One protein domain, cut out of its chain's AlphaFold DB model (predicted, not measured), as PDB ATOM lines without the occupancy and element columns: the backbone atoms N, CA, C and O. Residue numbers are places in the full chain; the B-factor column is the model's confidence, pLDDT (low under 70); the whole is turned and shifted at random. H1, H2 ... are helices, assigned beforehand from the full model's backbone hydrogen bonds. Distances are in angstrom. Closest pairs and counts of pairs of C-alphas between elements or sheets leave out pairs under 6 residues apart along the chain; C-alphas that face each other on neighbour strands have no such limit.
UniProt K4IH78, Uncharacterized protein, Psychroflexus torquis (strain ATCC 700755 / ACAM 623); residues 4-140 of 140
ATOM      1  N   TYR A   4      11.561 -36.356 -29.953       55.97
ATOM      2  CA  TYR A   4      12.396 -37.472 -29.511       55.97
ATOM      3  C   TYR A   4      12.833 -38.378 -30.665       55.97
ATOM      4  O   TYR A   4      13.985 -38.787 -30.704       55.97
ATOM      5  N   GLU A   5      11.970 -38.633 -31.645       59.78
ATOM      6  CA  GLU A   5      12.290 -39.531 -32.763       59.78
ATOM      7  C   GLU A   5      13.307 -38.911 -33.745       59.78
ATOM      8  O   GLU A   5      14.099 -39.636 -34.339       59.78
ATOM      9  N   ILE A   6      13.364 -37.577 -33.884       61.47
ATOM     10  CA  ILE A   6      14.427 -36.905 -34.665       61.47
ATOM     11  C   ILE A   6      15.753 -36.884 -33.891       61.47
ATOM     12  O   ILE A   6      16.827 -36.993 -34.486       61.47
ATOM     13  N   LEU A   7      15.691 -36.744 -32.566       63.34
ATOM     14  CA  LEU A   7      16.871 -36.695 -31.703       63.34
ATOM     15  C   LEU A   7      17.540 -38.068 -31.524       63.34
ATOM     16  O   LEU A   7      18.767 -38.125 -31.454       63.34
ATOM     17  N   ASP A   8      16.755 -39.148 -31.481       57.31
ATOM     18  CA  ASP A   8      17.195 -40.498 -31.088       57.31
ATOM     19  C   ASP A   8      17.528 -41.430 -32.272       57.31
ATOM     20  O   ASP A   8      18.060 -42.527 -32.102       57.31
ATOM     21  N   ASN A   9      17.275 -40.998 -33.511       56.19
ATOM     22  CA  ASN A   9      17.639 -41.771 -34.699       56.19
ATOM     23  C   ASN A   9      19.158 -41.734 -34.917       56.19
ATOM     24  O   ASN A   9      19.640 -40.918 -35.687       56.19
ATOM     25  N   GLY A  10      19.929 -42.615 -34.276       59.75
ATOM     26  CA  GLY A  10      21.400 -42.721 -34.368       59.75
ATOM     27  C   GLY A  10      22.016 -42.994 -35.760       59.75
ATOM     28  O   GLY A  10      23.087 -43.590 -35.842       59.75
ATOM     29  N   GLY A  11      21.360 -42.585 -36.850       66.06
ATOM     30  CA  GLY A  11      21.797 -42.651 -38.239       66.06
ATOM     31  C   GLY A  11      21.706 -41.296 -38.974       66.06
ATOM     32  O   GLY A  11      21.627 -40.236 -38.346       66.06
ATOM     33  N   PRO A  12      21.759 -41.302 -40.321       69.00
ATOM     34  CA  PRO A  12      21.696 -40.089 -41.138       69.00
ATOM     35  C   PRO A  12      20.446 -39.250 -40.842       69.00
ATOM     36  O   PRO A  12      19.338 -39.776 -40.823       69.00
ATOM     37  N   GLY A  13      20.623 -37.942 -40.641       77.38
ATOM     38  CA  GLY A  13      19.524 -37.030 -40.310       77.38
ATOM     39  C   GLY A  13      19.311 -36.804 -38.809       77.38
ATOM     40  O   GLY A  13      18.493 -35.960 -38.453       77.38
ATOM     41  N   CYS A  14      20.062 -37.460 -37.915       88.25
ATOM     42  CA  CYS A  14      20.106 -37.024 -36.518       88.25
ATOM     43  C   CYS A  14      20.985 -35.776 -36.362       88.25
ATOM     44  O   CYS A  14      22.134 -35.765 -36.819       88.25
ATOM     45  N   PRO A  15      20.493 -34.731 -35.670       89.50
ATOM     46  CA  PRO A  15      21.209 -33.465 -35.519       89.50
ATOM     47  C   PRO A  15      22.573 -33.647 -34.849       89.50
ATOM     48  O   PRO A  15      23.576 -33.114 -35.323       89.50
ATOM     49  N   GLY A  16      22.637 -34.436 -33.773       88.88
ATOM     50  CA  GLY A  16      23.878 -34.658 -33.034       88.88
ATOM     51  C   GLY A  16      24.927 -35.393 -33.867       88.88
ATOM     52  O   GLY A  16      26.090 -34.989 -33.888       88.88
ATOM     53  N   GLU A  17      24.525 -36.443 -34.585       89.19
ATOM     54  CA  GLU A  17      25.452 -37.219 -35.407       89.19
ATOM     55  C   GLU A  17      25.922 -36.441 -36.638       89.19
ATOM     56  O   GLU A  17      27.131 -36.336 -36.859       89.19
ATOM     57  N   THR A  18      25.007 -35.803 -37.377       91.81
ATOM     58  CA  THR A  18      25.366 -34.951 -38.518       91.81
ATOM     59  C   THR A  18      26.329 -33.841 -38.093       91.81
ATOM     60  O   THR A  18      27.358 -33.641 -38.747       91.81
ATOM     61  N   ALA A  19      26.065 -33.162 -36.967       92.94
ATOM     62  CA  ALA A  19      26.957 -32.129 -36.447       92.94
ATOM     63  C   ALA A  19      28.364 -32.681 -36.183       92.94
ATOM     64  O   ALA A  19      29.352 -32.088 -36.625       92.94
ATOM     65  N   ARG A  20      28.479 -33.832 -35.507       92.31
ATOM     66  CA  ARG A  20      29.779 -34.442 -35.184       92.31
ATOM     67  C   ARG A  20      30.539 -34.883 -36.427       92.31
ATOM     68  O   ARG A  20      31.716 -34.549 -36.553       92.31
ATOM     69  N   VAL A  21      29.891 -35.614 -37.335       92.25
ATOM     70  CA  VAL A  21      30.528 -36.147 -38.549       92.25
ATOM     71  C   VAL A  21      31.012 -35.012 -39.441       92.25
ATOM     72  O   VAL A  21      32.185 -34.978 -39.816       92.25
ATOM     73  N   MET A  22      30.154 -34.032 -39.732       94.88
ATOM     74  CA  MET A  22      30.535 -32.924 -40.609       94.88
ATOM     75  C   MET A  22      31.620 -32.043 -39.991       94.88
ATOM     76  O   MET A  22      32.540 -31.621 -40.693       94.88
ATOM     77  N   THR A  23      31.568 -31.815 -38.677       94.94
ATOM     78  CA  THR A  23      32.595 -31.033 -37.976       94.94
ATOM     79  C   THR A  23      33.936 -31.760 -37.939       94.94
ATOM     80  O   THR A  23      34.964 -31.133 -38.184       94.94
ATOM     81  N   ARG A  24      33.954 -33.080 -37.703       95.00
ATOM     82  CA  ARG A  24      35.185 -33.887 -37.748       95.00
ATOM     83  C   ARG A  24      35.825 -33.863 -39.133       95.00
ATOM     84  O   ARG A  24      36.998 -33.517 -39.229       95.00
ATOM     85  N   ASN A  25      35.046 -34.109 -40.188       95.62
ATOM     86  CA  ASN A  25      35.545 -34.038 -41.565       95.62
ATOM     87  C   ASN A  25      36.077 -32.637 -41.891       95.62
ATOM     88  O   ASN A  25      37.095 -32.484 -42.564       95.62
ATOM     89  N   TYR A  26      35.409 -31.592 -41.395       96.19
ATOM     90  CA  TYR A  26      35.879 -30.222 -41.563       96.19
ATOM     91  C   TYR A  26      37.220 -29.993 -40.871       96.19
ATOM     92  O   TYR A  26      38.122 -29.457 -41.504       96.19
ATOM     93  N   ILE A  27      37.381 -30.421 -39.618       94.44
ATOM     94  CA  ILE A  27      38.651 -30.309 -38.886       94.44
ATOM     95  C   ILE A  27      39.764 -31.078 -39.606       94.44
ATOM     96  O   ILE A  27      40.854 -30.538 -39.772       94.44
ATOM     97  N   GLU A  28      39.482 -32.293 -40.076       95.19
ATOM     98  CA  GLU A  28      40.439 -33.144 -40.790       95.19
ATOM     99  C   GLU A  28      40.899 -32.518 -42.114       95.19
ATOM    100  O   GLU A  28      42.090 -32.468 -42.423       95.19
ATOM    101  N   PHE A  29      39.963 -32.002 -42.909       94.69
ATOM    102  CA  PHE A  29      40.272 -31.442 -44.223       94.69
ATOM    103  C   PHE A  29      40.774 -29.999 -44.173       94.69
ATOM    104  O   PHE A  29      41.364 -29.520 -45.156       94.69
ATOM    105  N   LYS A  30      40.527 -29.276 -43.075       94.00
ATOM    106  CA  LYS A  30      40.925 -27.879 -42.937       94.00
ATOM    107  C   LYS A  30      42.434 -27.778 -42.746       94.00
ATOM    108  O   LYS A  30      42.989 -28.148 -41.721       94.00
ATOM    109  N   SER A  31      43.086 -27.144 -43.715       91.88
ATOM    110  CA  SER A  31      44.477 -26.698 -43.608       91.88
ATOM    111  C   SER A  31      44.560 -25.163 -43.609       91.88
ATOM    112  O   SER A  31      43.568 -24.497 -43.942       91.88
ATOM    113  N   PRO A  32      45.719 -24.566 -43.265       89.12
ATOM    114  CA  PRO A  32      45.921 -23.115 -43.344       89.12
ATOM    115  C   PRO A  32      45.677 -22.532 -44.745       89.12
ATOM    116  O   PRO A  32      45.233 -21.397 -44.866       89.12
ATOM    117  N   PHE A  33      45.900 -23.326 -45.797       92.50
ATOM    118  CA  PHE A  33      45.852 -22.879 -47.195       92.50
ATOM    119  C   PHE A  33      44.496 -23.089 -47.880       92.50
ATOM    120  O   PHE A  33      44.280 -22.604 -48.988       92.50
ATOM    121  N   LYS A  34      43.572 -23.828 -47.255       93.25
ATOM    122  CA  LYS A  34      42.238 -24.088 -47.816       93.25
ATOM    123  C   LYS A  34      41.207 -23.144 -47.209       93.25
ATOM    124  O   LYS A  34      41.132 -23.025 -45.987       93.25
ATOM    125  N   SER A  35      40.381 -22.505 -48.034       95.31
ATOM    126  CA  SER A  35      39.251 -21.711 -47.539       95.31
ATOM    127  C   SER A  35      38.179 -22.610 -46.912       95.31
ATOM    128  O   SER A  35      38.021 -23.768 -47.291       95.31
ATOM    129  N   SER A  36      37.414 -22.087 -45.951       95.19
ATOM    130  CA  SER A  36      36.315 -22.846 -45.336       95.19
ATOM    131  C   SER A  36      35.300 -23.317 -46.377       95.19
ATOM    132  O   SER A  36      34.886 -24.470 -46.346       95.19
ATOM    133  N   ASN A  37      34.971 -22.460 -47.348       96.19
ATOM    134  CA  ASN A  37      34.031 -22.788 -48.419       96.19
ATOM    135  C   ASN A  37      34.518 -23.948 -49.295       96.19
ATOM    136  O   ASN A  37      33.713 -24.797 -49.666       96.19
ATOM    137  N   SER A  38      35.819 -24.032 -49.610       96.56
ATOM    138  CA  SER A  38      36.326 -25.152 -50.412       96.56
ATOM    139  C   SER A  38      36.280 -26.473 -49.644       96.56
ATOM    140  O   SER A  38      35.954 -27.509 -50.224       96.56
ATOM    141  N   VAL A  39      36.536 -26.436 -48.333       97.56
ATOM    142  CA  VAL A  39      36.430 -27.608 -47.457       97.56
ATOM    143  C   VAL A  39      34.977 -28.063 -47.314       97.56
ATOM    144  O   VAL A  39      34.694 -29.237 -47.531       97.56
ATOM    145  N   ILE A  40      34.047 -27.148 -47.013       97.81
ATOM    146  CA  ILE A  40      32.616 -27.473 -46.890       97.81
ATOM    147  C   ILE A  40      32.092 -28.050 -48.207       97.81
ATOM    148  O   ILE A  40      31.406 -29.068 -48.194       97.81
ATOM    149  N   ARG A  41      32.472 -27.465 -49.349       97.81
ATOM    150  CA  ARG A  41      32.096 -27.975 -50.673       97.81
ATOM    151  C   ARG A  41      32.556 -29.410 -50.875       97.81
ATOM    152  O   ARG A  41      31.770 -30.233 -51.329       97.81
ATOM    153  N   LYS A  42      33.815 -29.708 -50.539       96.94
ATOM    154  CA  LYS A  42      34.333 -31.075 -50.623       96.94
ATOM    155  C   LYS A  42      33.490 -32.030 -49.776       96.94
ATOM    156  O   LYS A  42      33.081 -33.061 -50.287       96.94
ATOM    157  N   ILE A  43      33.195 -31.667 -48.528       97.12
ATOM    158  CA  ILE A  43      32.396 -32.509 -47.626       97.12
ATOM    159  C   ILE A  43      30.998 -32.756 -48.199       97.12
ATOM    160  O   ILE A  43      30.545 -33.893 -48.208       97.12
ATOM    161  N   LEU A  44      30.324 -31.718 -48.703       97.00
ATOM    162  CA  LEU A  44      28.991 -31.852 -49.295       97.00
ATOM    163  C   LEU A  44      29.003 -32.715 -50.563       97.00
ATOM    164  O   LEU A  44      28.106 -33.531 -50.732       97.00
ATOM    165  N   ASN A  45      30.029 -32.595 -51.410       96.31
ATOM    166  CA  ASN A  45      30.194 -33.469 -52.575       96.31
ATOM    167  C   ASN A  45      30.441 -34.929 -52.160       96.31
ATOM    168  O   ASN A  45      29.846 -35.837 -52.730       96.31
ATOM    169  N   ASP A  46      31.289 -35.164 -51.153       95.06
ATOM    170  CA  ASP A  46      31.537 -36.510 -50.629       95.06
ATOM    171  C   ASP A  46      30.230 -37.107 -50.044       95.06
ATOM    172  O   ASP A  46      29.940 -38.286 -50.245       95.06
ATOM    173  N   ARG A  47      29.390 -36.289 -49.385       92.25
ATOM    174  CA  ARG A  47      28.050 -36.688 -48.904       92.25
ATOM    175  C   ARG A  47      27.069 -36.973 -50.042       92.25
ATOM    176  O   ARG A  47      26.351 -37.962 -49.960       92.25
ATOM    177  N   ASP A  48      27.043 -36.152 -51.090       93.69
ATOM    178  CA  ASP A  48      26.209 -36.375 -52.281       93.69
ATOM    179  C   ASP A  48      26.507 -37.731 -52.937       93.69
ATOM    180  O   ASP A  48      25.590 -38.484 -53.262       93.69
ATOM    181  N   VAL A  49      27.788 -38.107 -53.041       93.44
ATOM    182  CA  VAL A  49      28.184 -39.438 -53.531       93.44
ATOM    183  C   VAL A  49      27.589 -40.550 -52.665       93.44
ATOM    184  O   VAL A  49      27.028 -41.504 -53.205       93.44
ATOM    185  N   VAL A  50      27.665 -40.426 -51.336       90.50
ATOM    186  CA  VAL A  50      27.078 -41.409 -50.409       90.50
ATOM    187  C   VAL A  50      25.560 -41.484 -50.573       90.50
ATOM    188  O   VAL A  50      25.015 -42.582 -50.644       90.50
ATOM    189  N   TYR A  51      24.873 -40.343 -50.693       89.69
ATOM    190  CA  TYR A  51      23.429 -40.316 -50.931       89.69
ATOM    191  C   TYR A  51      23.046 -41.032 -52.224       89.69
ATOM    192  O   TYR A  51      22.165 -41.892 -52.218       89.69
ATOM    193  N   LYS A  52      23.765 -40.770 -53.314       90.88
ATOM    194  CA  LYS A  52      23.515 -41.426 -54.603       90.88
ATOM    195  C   LYS A  52      23.734 -42.934 -54.543       90.88
ATOM    196  O   LYS A  52      22.966 -43.678 -55.147       90.88
ATOM    197  N   GLN A  53      24.725 -43.400 -53.780       91.62
ATOM    198  CA  GLN A  53      24.971 -44.834 -53.574       91.62
ATOM    199  C   GLN A  53      23.812 -45.549 -52.868       91.62
ATOM    200  O   GLN A  53      23.595 -46.732 -53.117       91.62
ATOM    201  N   ILE A  54      23.053 -44.840 -52.029       88.25
ATOM    202  CA  ILE A  54      21.864 -45.374 -51.348       88.25
ATOM    203  C   ILE A  54      20.551 -45.010 -52.062       88.25
ATOM    204  O   ILE A  54      19.475 -45.168 -51.490       88.25
ATOM    205  N   GLY A  55      20.623 -44.544 -53.313       88.06
ATOM    206  CA  GLY A  55      19.451 -44.242 -54.142       88.06
ATOM    207  C   GLY A  55      18.766 -42.912 -53.824       88.06
ATOM    208  O   GLY A  55      17.605 -42.724 -54.176       88.06
ATOM    209  N   MET A  56      19.464 -41.987 -53.164       86.56
ATOM    210  CA  MET A  56      18.961 -40.663 -52.803       86.56
ATOM    211  C   MET A  56      19.651 -39.581 -53.646       86.56
ATOM    212  O   MET A  56      20.872 -39.463 -53.622       86.56
ATOM    213  N   ASP A  57      18.886 -38.753 -54.360       87.56
ATOM    214  CA  ASP A  57      19.419 -37.611 -55.124       87.56
ATOM    215  C   ASP A  57      19.000 -36.288 -54.472       87.56
ATOM    216  O   ASP A  57      17.968 -35.699 -54.798       87.56
ATOM    217  N   VAL A  58      19.758 -35.880 -53.451       86.50
ATOM    218  CA  VAL A  58      19.323 -34.847 -52.492       86.50
ATOM    219  C   VAL A  58      20.261 -33.649 -52.397       86.50
ATOM    220  O   VAL A  58      19.828 -32.565 -52.016       86.50
ATOM    221  N   LEU A  59      21.532 -33.815 -52.770       90.75
ATOM    222  CA  LEU A  59      22.559 -32.773 -52.735       90.75
ATOM    223  C   LEU A  59      23.116 -32.532 -54.143       90.75
ATOM    224  O   LEU A  59      24.279 -32.782 -54.429       90.75
ATOM    225  N   ASN A  60      22.294 -31.994 -55.046       88.44
ATOM    226  CA  ASN A  60      22.793 -31.609 -56.367       88.44
ATOM    227  C   ASN A  60      23.729 -30.382 -56.307       88.44
ATOM    228  O   ASN A  60      23.731 -29.605 -55.348       88.44
ATOM    229  N   SER A  61      24.504 -30.177 -57.376       93.00
ATOM    230  CA  SER A  61      25.503 -29.103 -57.464       93.00
ATOM    231  C   SER A  61      24.918 -27.706 -57.237       93.00
ATOM    232  O   SER A  61      25.545 -26.885 -56.570       93.00
ATOM    233  N   VAL A  62      23.704 -27.442 -57.729       94.38
ATOM    234  CA  VAL A  62      23.022 -26.149 -57.571       94.38
ATOM    235  C   VAL A  62      22.705 -25.881 -56.100       94.38
ATOM    236  O   VAL A  62      22.958 -24.782 -55.604       94.38
ATOM    237  N   LEU A  63      22.181 -26.877 -55.383       94.88
ATOM    238  CA  LEU A  63      21.890 -26.752 -53.959       94.88
ATOM    239  C   LEU A  63      23.172 -26.587 -53.140       94.88
ATOM    240  O   LEU A  63      23.224 -25.729 -52.261       94.88
ATOM    241  N   ILE A  64      24.230 -27.331 -53.471       96.56
ATOM    242  CA  ILE A  64      25.537 -27.183 -52.821       96.56
ATOM    243  C   ILE A  64      26.059 -25.749 -52.973       96.56
ATOM    244  O   ILE A  64      26.468 -25.154 -51.979       96.56
ATOM    245  N   GLU A  65      25.998 -25.148 -54.166       96.12
ATOM    246  CA  GLU A  65      26.405 -23.745 -54.353       96.12
ATOM    247  C   GLU A  65      25.620 -22.783 -53.455       96.12
ATOM    248  O   GLU A  65      26.214 -21.920 -52.801       96.12
ATOM    249  N   LYS A  66      24.297 -22.951 -53.372       96.25
ATOM    250  CA  LYS A  66      23.438 -22.123 -52.514       96.25
ATOM    251  C   LYS A  66      23.806 -22.262 -51.037       96.25
ATOM    252  O   LYS A  66      23.908 -21.252 -50.339       96.25
ATOM    253  N   ILE A  67      24.055 -23.490 -50.573       96.94
ATOM    254  CA  ILE A  67      24.513 -23.755 -49.203       96.94
ATOM    255  C   ILE A  67      25.834 -23.032 -48.952       96.94
ATOM    256  O   ILE A  67      25.948 -22.308 -47.970       96.94
ATOM    257  N   ILE A  68      26.817 -23.169 -49.847       96.62
ATOM    258  CA  ILE A  68      28.138 -22.547 -49.689       96.62
ATOM    259  C   ILE A  68      28.047 -21.021 -49.611       96.62
ATOM    260  O   ILE A  68      28.688 -20.411 -48.753       96.62
ATOM    261  N   GLN A  69      27.235 -20.401 -50.468       94.38
ATOM    262  CA  GLN A  69      27.046 -18.950 -50.471       94.38
ATOM    263  C   GLN A  69      26.423 -18.439 -49.165       94.38
ATOM    264  O   GLN A  69      26.793 -17.369 -48.685       94.38
ATOM    265  N   LYS A  70      25.489 -19.194 -48.577       94.69
ATOM    266  CA  LYS A  70      24.731 -18.780 -47.384       94.69
ATOM    267  C   LYS A  70      25.403 -19.170 -46.070       94.69
ATOM    268  O   LYS A  70      25.276 -18.441 -45.086       94.69
ATOM    269  N   ALA A  71      26.161 -20.263 -46.077       92.31
ATOM    270  CA  ALA A  71      26.934 -20.731 -44.937       92.31
ATOM    271  C   ALA A  71      28.064 -19.771 -44.560       92.31
ATOM    272  O   ALA A  71      28.484 -19.779 -43.412       92.31
ATOM    273  N   ASN A  72      28.580 -18.967 -45.499       90.00
ATOM    274  CA  ASN A  72      29.663 -18.011 -45.241       90.00
ATOM    275  C   ASN A  72      30.879 -18.644 -44.521       90.00
ATOM    276  O   ASN A  72      31.485 -18.064 -43.624       90.00
ATOM    277  N   GLY A  73      31.227 -19.879 -44.894       90.81
ATOM    278  CA  GLY A  73      32.324 -20.629 -44.280       90.81
ATOM    279  C   GLY A  73      31.995 -21.322 -42.953       90.81
ATOM    280  O   GLY A  73      32.890 -21.944 -42.379       90.81
ATOM    281  N   GLU A  74      30.750 -21.270 -42.482       92.19
ATOM    282  CA  GLU A  74      30.300 -21.926 -41.253       92.19
ATOM    283  C   GLU A  74      29.865 -23.369 -41.535       92.19
ATOM    284  O   GLU A  74      28.801 -23.624 -42.102       92.19
ATOM    285  N   ILE A  75      30.674 -24.345 -41.108       95.31
ATOM    286  CA  ILE A  75      30.354 -25.773 -41.284       95.31
ATOM    287  C   ILE A  75      29.033 -26.157 -40.615       95.31
ATOM    288  O   ILE A  75      28.299 -26.978 -41.156       95.31
ATOM    289  N   LEU A  76      28.696 -25.540 -39.477       94.69
ATOM    290  CA  LEU A  76      27.471 -25.867 -38.758       94.69
ATOM    291  C   LEU A  76      26.214 -25.485 -39.544       94.69
ATOM    292  O   LEU A  76      25.225 -26.209 -39.495       94.69
ATOM    293  N   PHE A  77      26.270 -24.397 -40.317       95.38
ATOM    294  CA  PHE A  77      25.179 -24.024 -41.214       95.38
ATOM    295  C   PHE A  77      24.949 -25.122 -42.256       95.38
ATOM    296  O   PHE A  77      23.834 -25.606 -42.429       95.38
ATOM    297  N   ALA A  78      26.027 -25.549 -42.921       96.50
ATOM    298  CA  ALA A  78      25.961 -26.608 -43.921       96.50
ATOM    299  C   ALA A  78      25.485 -27.936 -43.314       96.50
ATOM    300  O   ALA A  78      24.685 -28.629 -43.932       96.50
ATOM    301  N   ALA A  79      25.926 -28.255 -42.095       95.50
ATOM    302  CA  ALA A  79      25.506 -29.450 -41.378       95.50
ATOM    303  C   ALA A  79      24.014 -29.440 -41.039       95.50
ATOM    304  O   ALA A  79      23.345 -30.456 -41.203       95.50
ATOM    305  N   PHE A  80      23.471 -28.304 -40.599       95.88
ATOM    306  CA  PHE A  80      22.043 -28.210 -40.311       95.88
ATOM    307  C   PHE A  80      21.204 -28.399 -41.575       95.88
ATOM    308  O   PHE A  80      20.235 -29.157 -41.577       95.88
ATOM    309  N   VAL A  81      21.595 -27.735 -42.664       95.81
ATOM    310  CA  VAL A  81      20.903 -27.869 -43.948       95.81
ATOM    311  C   VAL A  81      20.940 -29.314 -44.443       95.81
ATOM    312  O   VAL A  81      19.921 -29.834 -44.887       95.81
ATOM    313  N   GLU A  82      22.089 -29.974 -44.326       94.19
ATOM    314  CA  GLU A  82      22.251 -31.377 -44.685       94.19
ATOM    315  C   GLU A  82      21.291 -32.278 -43.900       94.19
ATOM    316  O   GLU A  82      20.511 -32.997 -44.521       94.19
ATOM    317  N   MET A  83      21.251 -32.140 -42.570       93.81
ATOM    318  CA  MET A  83      20.316 -32.859 -41.699       93.81
ATOM    319  C   MET A  83      18.860 -32.648 -42.128       93.81
ATOM    320  O   MET A  83      18.069 -33.596 -42.185       93.81
ATOM    321  N   ALA A  84      18.495 -31.410 -42.451       93.75
ATOM    322  CA  ALA A  84      17.130 -31.091 -42.819       93.75
ATOM    323  C   ALA A  84      16.741 -31.670 -44.187       93.75
ATOM    324  O   ALA A  84      15.615 -32.139 -44.355       93.75
ATOM    325  N   ILE A  85      17.669 -31.694 -45.147       92.38
ATOM    326  CA  ILE A  85      17.478 -32.339 -46.453       92.38
ATOM    327  C   ILE A  85      17.277 -33.848 -46.278       92.38
ATOM    328  O   ILE A  85      16.340 -34.407 -46.852       92.38
ATOM    329  N   THR A  86      18.092 -34.503 -45.445       89.81
ATOM    330  CA  THR A  86      17.927 -35.930 -45.133       89.81
ATOM    331  C   THR A  86      16.538 -36.201 -44.568       89.81
ATOM    332  O   THR A  86      15.809 -37.042 -45.086       89.81
ATOM    333  N   ASN A  87      16.108 -35.423 -43.574       88.94
ATOM    334  CA  ASN A  87      14.776 -35.571 -42.986       88.94
ATOM    335  C   ASN A  87      13.645 -35.227 -43.963       88.94
ATOM    336  O   ASN A  87      12.555 -35.786 -43.861       88.94
ATOM    337  N   LYS A  88      13.877 -34.347 -44.943       88.62
ATOM    338  CA  LYS A  88      12.900 -34.085 -46.005       88.62
ATOM    339  C   LYS A  88      12.619 -35.325 -46.836       88.62
ATOM    340  O   LYS A  88      11.459 -35.605 -47.124       88.62
ATOM    341  N   THR A  89      13.646 -36.103 -47.156       84.75
ATOM    342  CA  THR A  89      13.465 -37.333 -47.941       84.75
ATOM    343  C   THR A  89      12.740 -38.448 -47.208       84.75
ATOM    344  O   THR A  89      12.101 -39.281 -47.842       84.75
ATOM    345  N   THR A  90      12.777 -38.435 -45.878       83.44
ATOM    346  CA  THR A  90      12.051 -39.388 -45.036       83.44
ATOM    347  C   THR A  90      10.700 -38.840 -44.566       83.44
ATOM    348  O   THR A  90      10.133 -39.365 -43.613       83.44
ATOM    349  N   ASN A  91      10.175 -37.789 -45.215       84.44
ATOM    350  CA  ASN A  91       8.910 -37.113 -44.883       84.44
ATOM    351  C   ASN A  91       8.839 -36.519 -43.459       84.44
ATOM    352  O   ASN A  91       7.756 -36.291 -42.925       84.44
ATOM    353  N   ASN A  92       9.989 -36.201 -42.862       86.94
ATOM    354  CA  ASN A  92      10.114 -35.655 -41.506       86.94
ATOM    355  C   ASN A  92      10.411 -34.149 -41.479       86.94
ATOM    356  O   ASN A  92      10.676 -33.589 -40.416       86.94
ATOM    357  N   PHE A  93      10.361 -33.466 -42.626       89.69
ATOM    358  CA  PHE A  93      10.700 -32.042 -42.707       89.69
ATOM    359  C   PHE A  93       9.817 -31.156 -41.823       89.69
ATOM    360  O   PHE A  93      10.319 -30.245 -41.173       89.69
ATOM    361  N   ASN A  94       8.513 -31.441 -41.741       89.75
ATOM    362  CA  ASN A  94       7.610 -30.679 -40.874       89.75
ATOM    363  C   ASN A  94       8.039 -30.773 -39.409       89.75
ATOM    364  O   ASN A  94       8.098 -29.760 -38.725       89.75
ATOM    365  N   ALA A  95       8.447 -31.960 -38.963       88.06
ATOM    366  CA  ALA A  95       8.952 -32.147 -37.612       88.06
ATOM    367  C   ALA A  95      10.313 -31.448 -37.403       88.06
ATOM    368  O   ALA A  95      10.562 -30.940 -36.311       88.06
ATOM    369  N   VAL A  96      11.159 -31.318 -38.435       90.81
ATOM    370  CA  VAL A  96      12.349 -30.443 -38.373       90.81
ATOM    371  C   VAL A  96      11.952 -28.981 -38.163       90.81
ATOM    372  O   VAL A  96      12.553 -28.301 -37.337       90.81
ATOM    373  N   MET A  97      10.933 -28.496 -38.874       92.06
ATOM    374  CA  MET A  97      10.473 -27.111 -38.757       92.06
ATOM    375  C   MET A  97       9.791 -26.828 -37.411       92.06
ATOM    376  O   MET A  97      10.038 -25.784 -36.814       92.06
ATOM    377  N   GLU A  98       8.977 -27.759 -36.913       91.38
ATOM    378  CA  GLU A  98       8.304 -27.666 -35.610       91.38
ATOM    379  C   GLU A  98       9.294 -27.688 -34.439       91.38
ATOM    380  O   GLU A  98       9.069 -27.024 -33.431       91.38
ATOM    381  N   ASN A  99      10.412 -28.411 -34.581       90.75
ATOM    382  CA  ASN A  99      11.425 -28.577 -33.533       90.75
ATOM    383  C   ASN A  99      12.716 -27.796 -33.808       90.75
ATOM    384  O   ASN A  99      13.749 -28.071 -33.199       90.75
ATOM    385  N   PHE A 100      12.669 -26.825 -34.722       91.81
ATOM    386  CA  PHE A 100      13.846 -26.148 -35.262       91.81
ATOM    387  C   PHE A 100      14.800 -25.626 -34.179       91.81
ATOM    388  O   PHE A 100      16.005 -25.850 -34.265       91.81
ATOM    389  N   ASP A 101      14.262 -24.988 -33.139       91.19
ATOM    390  CA  ASP A 101      15.064 -24.388 -32.069       91.19
ATOM    391  C   ASP A 101      15.858 -25.436 -31.279       91.19
ATOM    392  O   ASP A 101      17.073 -25.308 -31.137       91.19
ATOM    393  N   ILE A 102      15.204 -26.526 -30.873       90.94
ATOM    394  CA  ILE A 102      15.844 -27.634 -30.150       90.94
ATOM    395  C   ILE A 102      16.913 -28.299 -31.027       90.94
ATOM    396  O   ILE A 102      17.997 -28.639 -30.555       90.94
ATOM    397  N   LEU A 103      16.640 -28.474 -32.323       92.12
ATOM    398  CA  LEU A 103      17.603 -29.075 -33.247       92.12
ATOM    399  C   LEU A 103      18.848 -28.196 -33.410       92.12
ATOM    400  O   LEU A 103      19.963 -28.718 -33.410       92.12
ATOM    401  N   VAL A 104      18.671 -26.876 -33.514       91.88
ATOM    402  CA  VAL A 104      19.784 -25.921 -33.585       91.88
ATOM    403  C   VAL A 104      20.641 -26.006 -32.320       91.88
ATOM    404  O   VAL A 104      21.862 -26.112 -32.436       91.88
ATOM    405  N   GLU A 105      20.027 -26.033 -31.136       90.75
ATOM    406  CA  GLU A 105      20.732 -26.177 -29.853       90.75
ATOM    407  C   GLU A 105      21.551 -27.471 -29.789       90.75
ATOM    408  O   GLU A 105      22.753 -27.440 -29.518       90.75
ATOM    409  N   VAL A 106      20.948 -28.611 -30.137       91.06
ATOM    410  CA  VAL A 106      21.637 -29.910 -30.126       91.06
ATOM    411  C   VAL A 106      22.828 -29.924 -31.083       91.06
ATOM    412  O   VAL A 106      23.891 -30.463 -30.753       91.06
ATOM    413  N   MET A 107      22.688 -29.333 -32.270       92.31
ATOM    414  CA  MET A 107      23.791 -29.234 -33.225       92.31
ATOM    415  C   MET A 107      24.910 -28.318 -32.721       92.31
ATOM    416  O   MET A 107      26.084 -28.679 -32.838       92.31
ATOM    417  N   LEU A 108      24.562 -27.171 -32.134       91.31
ATOM    418  CA  LEU A 108      25.517 -26.230 -31.545       91.31
ATOM    419  C   LEU A 108      26.308 -26.864 -30.406       91.31
ATOM    420  O   LEU A 108      27.532 -26.763 -30.392       91.31
ATOM    421  N   ASP A 109      25.641 -27.572 -29.497       90.75
ATOM    422  CA  ASP A 109      26.297 -28.266 -28.391       90.75
ATOM    423  C   ASP A 109      27.303 -29.304 -28.890       90.75
ATOM    424  O   ASP A 109      28.429 -29.390 -28.394       90.75
ATOM    425  N   ASN A 110      26.931 -30.086 -29.907       92.06
ATOM    426  CA  ASN A 110      27.835 -31.071 -30.498       92.06
ATOM    427  C   ASN A 110      29.006 -30.413 -31.243       92.06
ATOM    428  O   ASN A 110      30.129 -30.913 -31.165       92.06
ATOM    429  N   TYR A 111      28.775 -29.292 -31.926       91.88
ATOM    430  CA  TYR A 111      29.824 -28.515 -32.586       91.88
ATOM    431  C   TYR A 111      30.810 -27.912 -31.578       91.88
ATOM    432  O   TYR A 111      32.017 -28.144 -31.675       91.88
ATOM    433  N   ASN A 112      30.300 -27.198 -30.574       90.75
ATOM    434  CA  ASN A 112      31.089 -26.489 -29.567       90.75
ATOM    435  C   ASN A 112      31.927 -27.437 -28.692       90.75
ATOM    436  O   ASN A 112      32.970 -27.034 -28.188       90.75
ATOM    437  N   ARG A 113      31.530 -28.711 -28.549       90.81
ATOM    438  CA  ARG A 113      32.349 -29.751 -27.894       90.81
ATOM    439  C   ARG A 113      33.571 -30.187 -28.709       90.81
ATOM    440  O   ARG A 113      34.494 -30.763 -28.141       90.81
ATOM    441  N   LEU A 114      33.561 -29.978 -30.024       90.69
ATOM    442  CA  LEU A 114      34.617 -30.429 -30.937       90.69
ATOM    443  C   LEU A 114      35.570 -29.310 -31.354       90.69
ATOM    444  O   LEU A 114      36.706 -29.595 -31.738       90.69
ATOM    445  N   VAL A 115      35.124 -28.055 -31.317       87.38
ATOM    446  CA  VAL A 115      35.949 -26.910 -31.712       87.38
ATOM    447  C   VAL A 115      36.543 -26.188 -30.501       87.38
ATOM    448  O   VAL A 115      35.951 -26.187 -29.424       87.38
ATOM    449  N   PRO A 116      37.709 -25.533 -30.652       85.56
ATOM    450  CA  PRO A 116      38.231 -24.643 -29.621       85.56
ATOM    451  C   PRO A 116      37.219 -23.552 -29.255       85.56
ATOM    452  O   PRO A 116      36.554 -23.017 -30.142       85.56
ATOM    453  N   ALA A 117      37.164 -23.161 -27.978       82.00
ATOM    454  CA  ALA A 117      36.194 -22.183 -27.476       82.00
ATOM    455  C   ALA A 117      36.189 -20.869 -28.281       82.00
ATOM    456  O   ALA A 117      35.140 -20.369 -28.649       82.00
ATOM    457  N   ASN A 118      37.347 -20.345 -28.684       81.50
ATOM    458  CA  ASN A 118      37.421 -19.116 -29.487       81.50
ATOM    459  C   ASN A 118      36.868 -19.234 -30.926       81.50
ATOM    460  O   ASN A 118      36.828 -18.236 -31.642       81.50
ATOM    461  N   LYS A 119      36.488 -20.436 -31.364       80.88
ATOM    462  CA  LYS A 119      35.844 -20.718 -32.656       80.88
ATOM    463  C   LYS A 119      34.397 -21.189 -32.499       80.88
ATOM    464  O   LYS A 119      33.765 -21.502 -33.506       80.88
ATOM    465  N   GLY A 120      33.896 -21.271 -31.267       78.88
ATOM    466  CA  GLY A 120      32.504 -21.596 -30.994       78.88
ATOM    467  C   GLY A 120      31.559 -20.545 -31.575       78.88
ATOM    468  O   GLY A 120      31.931 -19.387 -31.782       78.88
ATOM    469  N   ILE A 121      30.324 -20.957 -31.840       80.38
ATOM    470  CA  ILE A 121      29.258 -20.034 -32.233       80.38
ATOM    471  C   ILE A 121      28.558 -19.582 -30.954       80.38
ATOM    472  O   ILE A 121      28.055 -20.417 -30.205       80.38
ATOM    473  N   TYR A 122      28.538 -18.268 -30.725       75.12
ATOM    474  CA  TYR A 122      27.920 -17.646 -29.547       75.12
ATOM    475  C   TYR A 122      26.824 -16.631 -29.902       75.12
ATOM    476  O   TYR A 122      25.965 -16.344 -29.074       75.12
ATOM    477  N   ASP A 123      26.813 -16.109 -31.135       82.00
ATOM    478  CA  ASP A 123      25.693 -15.318 -31.661       82.00
ATOM    479  C   ASP A 123      24.630 -16.248 -32.260       82.00
ATOM    480  O   ASP A 123      24.567 -16.503 -33.470       82.00
ATOM    481  N   PHE A 124      23.803 -16.795 -31.374       82.94
ATOM    482  CA  PHE A 124      22.772 -17.762 -31.735       82.94
ATOM    483  C   PHE A 124      21.642 -17.141 -32.552       82.94
ATOM    484  O   PHE A 124      21.131 -17.774 -33.473       82.94
ATOM    485  N   THR A 125      21.253 -15.899 -32.257       87.44
ATOM    486  CA  THR A 125      20.110 -15.249 -32.908       87.44
ATOM    487  C   THR A 125      20.383 -14.993 -34.387       87.44
ATOM    488  O   THR A 125      19.551 -15.331 -35.233       87.44
ATOM    489  N   SER A 126      21.554 -14.447 -34.722       87.81
ATOM    490  CA  SER A 126      21.925 -14.187 -36.117       87.81
ATOM    491  C   SER A 126      22.057 -15.482 -36.923       87.81
ATOM    492  O   SER A 126      21.515 -15.599 -38.029       87.81
ATOM    493  N   PHE A 127      22.725 -16.489 -36.352       88.44
ATOM    494  CA  PHE A 127      22.871 -17.812 -36.960       88.44
ATOM    495  C   PHE A 127      21.510 -18.466 -37.245       88.44
ATOM    496  O   PHE A 127      21.218 -18.840 -38.386       88.44
ATOM    497  N   LYS A 128      20.642 -18.512 -36.229       91.25
ATOM    498  CA  LYS A 128      19.291 -19.078 -36.295       91.25
ATOM    499  C   LYS A 128      18.442 -18.416 -37.385       91.25
ATOM    500  O   LYS A 128      17.806 -19.107 -38.180       91.25
ATOM    501  N   ASN A 129      18.460 -17.085 -37.462       92.56
ATOM    502  CA  ASN A 129      17.676 -16.338 -38.446       92.56
ATOM    503  C   ASN A 129      18.111 -16.635 -39.887       92.56
ATOM    504  O   ASN A 129      17.259 -16.815 -40.759       92.56
ATOM    505  N   ARG A 130      19.423 -16.734 -40.144       93.56
ATOM    506  CA  ARG A 130      19.932 -17.100 -41.475       93.56
ATOM    507  C   ARG A 130      19.548 -18.520 -41.866       93.56
ATOM    508  O   ARG A 130      19.156 -18.730 -43.013       93.56
ATOM    509  N   LEU A 131      19.641 -19.470 -40.932       94.44
ATOM    510  CA  LEU A 131      19.202 -20.844 -41.168       94.44
ATOM    511  C   LEU A 131      17.715 -20.880 -41.514       94.44
ATOM    512  O   LEU A 131      17.358 -21.362 -42.580       94.44
ATOM    513  N   MET A 132      16.856 -20.307 -40.669       94.75
ATOM    514  CA  MET A 132      15.406 -20.301 -40.881       94.75
ATOM    515  C   MET A 132      15.018 -19.662 -42.224       94.75
ATOM    516  O   MET A 132      14.138 -20.168 -42.920       94.75
ATOM    517  N   LEU A 133      15.685 -18.571 -42.616       95.12
ATOM    518  CA  LEU A 133      15.461 -17.939 -43.916       95.12
ATOM    519  C   LEU A 133      15.803 -18.890 -45.071       95.12
ATOM    520  O   LEU A 133      15.012 -19.020 -46.000       95.12
ATOM    521  N   PHE A 134      16.947 -19.575 -44.990       95.69
ATOM    522  CA  PHE A 134      17.357 -20.559 -45.992       95.69
ATOM    523  C   PHE A 134      16.379 -21.733 -46.078       95.69
ATOM    524  O   PHE A 134      15.972 -22.113 -47.173       95.69
ATOM    525  N   MET A 135      15.961 -22.274 -44.928       93.62
ATOM    526  CA  MET A 135      14.990 -23.369 -44.861       93.62
ATOM    527  C   MET A 135      13.705 -23.012 -45.615       93.62
ATOM    528  O   MET A 135      13.196 -23.823 -46.382       93.62
ATOM    529  N   LYS A 136      13.208 -21.785 -45.434       91.94
ATOM    530  CA  LYS A 136      11.974 -21.314 -46.071       91.94
ATOM    531  C   LYS A 136      12.119 -20.981 -47.552       91.94
ATOM    532  O   LYS A 136      11.130 -21.094 -48.262       91.94
ATOM    533  N   SER A 137      13.286 -20.517 -48.008       92.38
ATOM    534  CA  SER A 137      13.462 -20.090 -49.404       92.38
ATOM    535  C   SER A 137      13.923 -21.206 -50.332       92.38
ATOM    536  O   SER A 137      13.601 -21.178 -51.515       92.38
ATOM    537  N   GLU A 138      14.704 -22.157 -49.819       91.94
ATOM    538  CA  GLU A 138      15.342 -23.185 -50.646       91.94
ATOM    539  C   GLU A 138      14.770 -24.587 -50.428       91.94
ATOM    540  O   GLU A 138      14.950 -25.446 -51.293       91.94
ATOM    541  N   LEU A 139      14.134 -24.848 -49.279       87.62
ATOM    542  CA  LEU A 139      13.735 -26.200 -48.873       87.62
ATOM    543  C   LEU A 139      12.235 -26.383 -48.611       87.62
ATOM    544  O   LEU A 139      11.825 -27.533 -48.459       87.62
ATOM    545  N   ILE A 140      11.423 -25.325 -48.607       83.31
ATOM    546  CA  ILE A 140       9.948 -25.390 -48.616       83.31
ATOM    547  C   ILE A 140       9.477 -25.093 -50.031       83.31
ATOM    548  O   ILE A 140       8.767 -25.962 -50.581       83.31
TER     549      ILE A 140
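AT A GLANCE: This is residues 4 to 140 of the 140 residues of an uncharacterized protein of Psychroflexus torquis (strain ATCC 700755 / ACAM 623) (UniProt K4IH78). Helix H5 makes the core of a compact mass of helices, with H2, H4, H7 and H8 packed round it at steep angles and short H6 at its end near residue 87. The longest helix, H3, packs on H2 and H4. The printed part has 137 residues with eight named helices, H1 to H8 in order, and no named strand: all helix. The radius of gyration of the C-alphas is 13.8 A, and the spans are 39 by 31 by 28 A.

IN THESE COORDINATES: Find C-alpha 36 at (36.315, -22.846, -45.336); from there H3 runs 26.1 A to residue 53. Before it look for H1, residues 4 to 8, and H2, residues 15 to 29, 21.1 A long. After it come H4, residues 61 to 71, 15.1 A; H5, residues 75 to 89, 21.5 A; H6, residues 93 to 98; and H7, residues 100 to 112, 18.2 A. H8, residues 124 to 138, 21.0 A, ends at (15.342, -23.185, -50.646).

HOW THE PARTS SIT: H3, H4, H5 and H8 form a bundle, a group of packed helices. H3 touches H4 with residues 37 to 45 alone, as a hairpin; the closest C-alphas, Asn 37 and Ile 68, are 6.0 A apart. H5 is the hub, touching six helices; among them is H2, at a steep tilt of 47 degrees, closest at C-alphas 19 and 79, 5.8 A. C-alphas 19 and 107, 5.4 A apart, are the closest of H2 and H7. H1 and H2 only just touch, only at the corner, with 3 pairs of C-alphas within 8 A. In each helix, every O i to N i+4 pair is within hydrogen-bond range.

THE WHOLE: C-alphas 4 and 33 are farthest apart, 40.6 A. The printed part has no cut. The link from H7 to H8 is long, 11 residues. Residues 4 to 12 have pLDDT under 70.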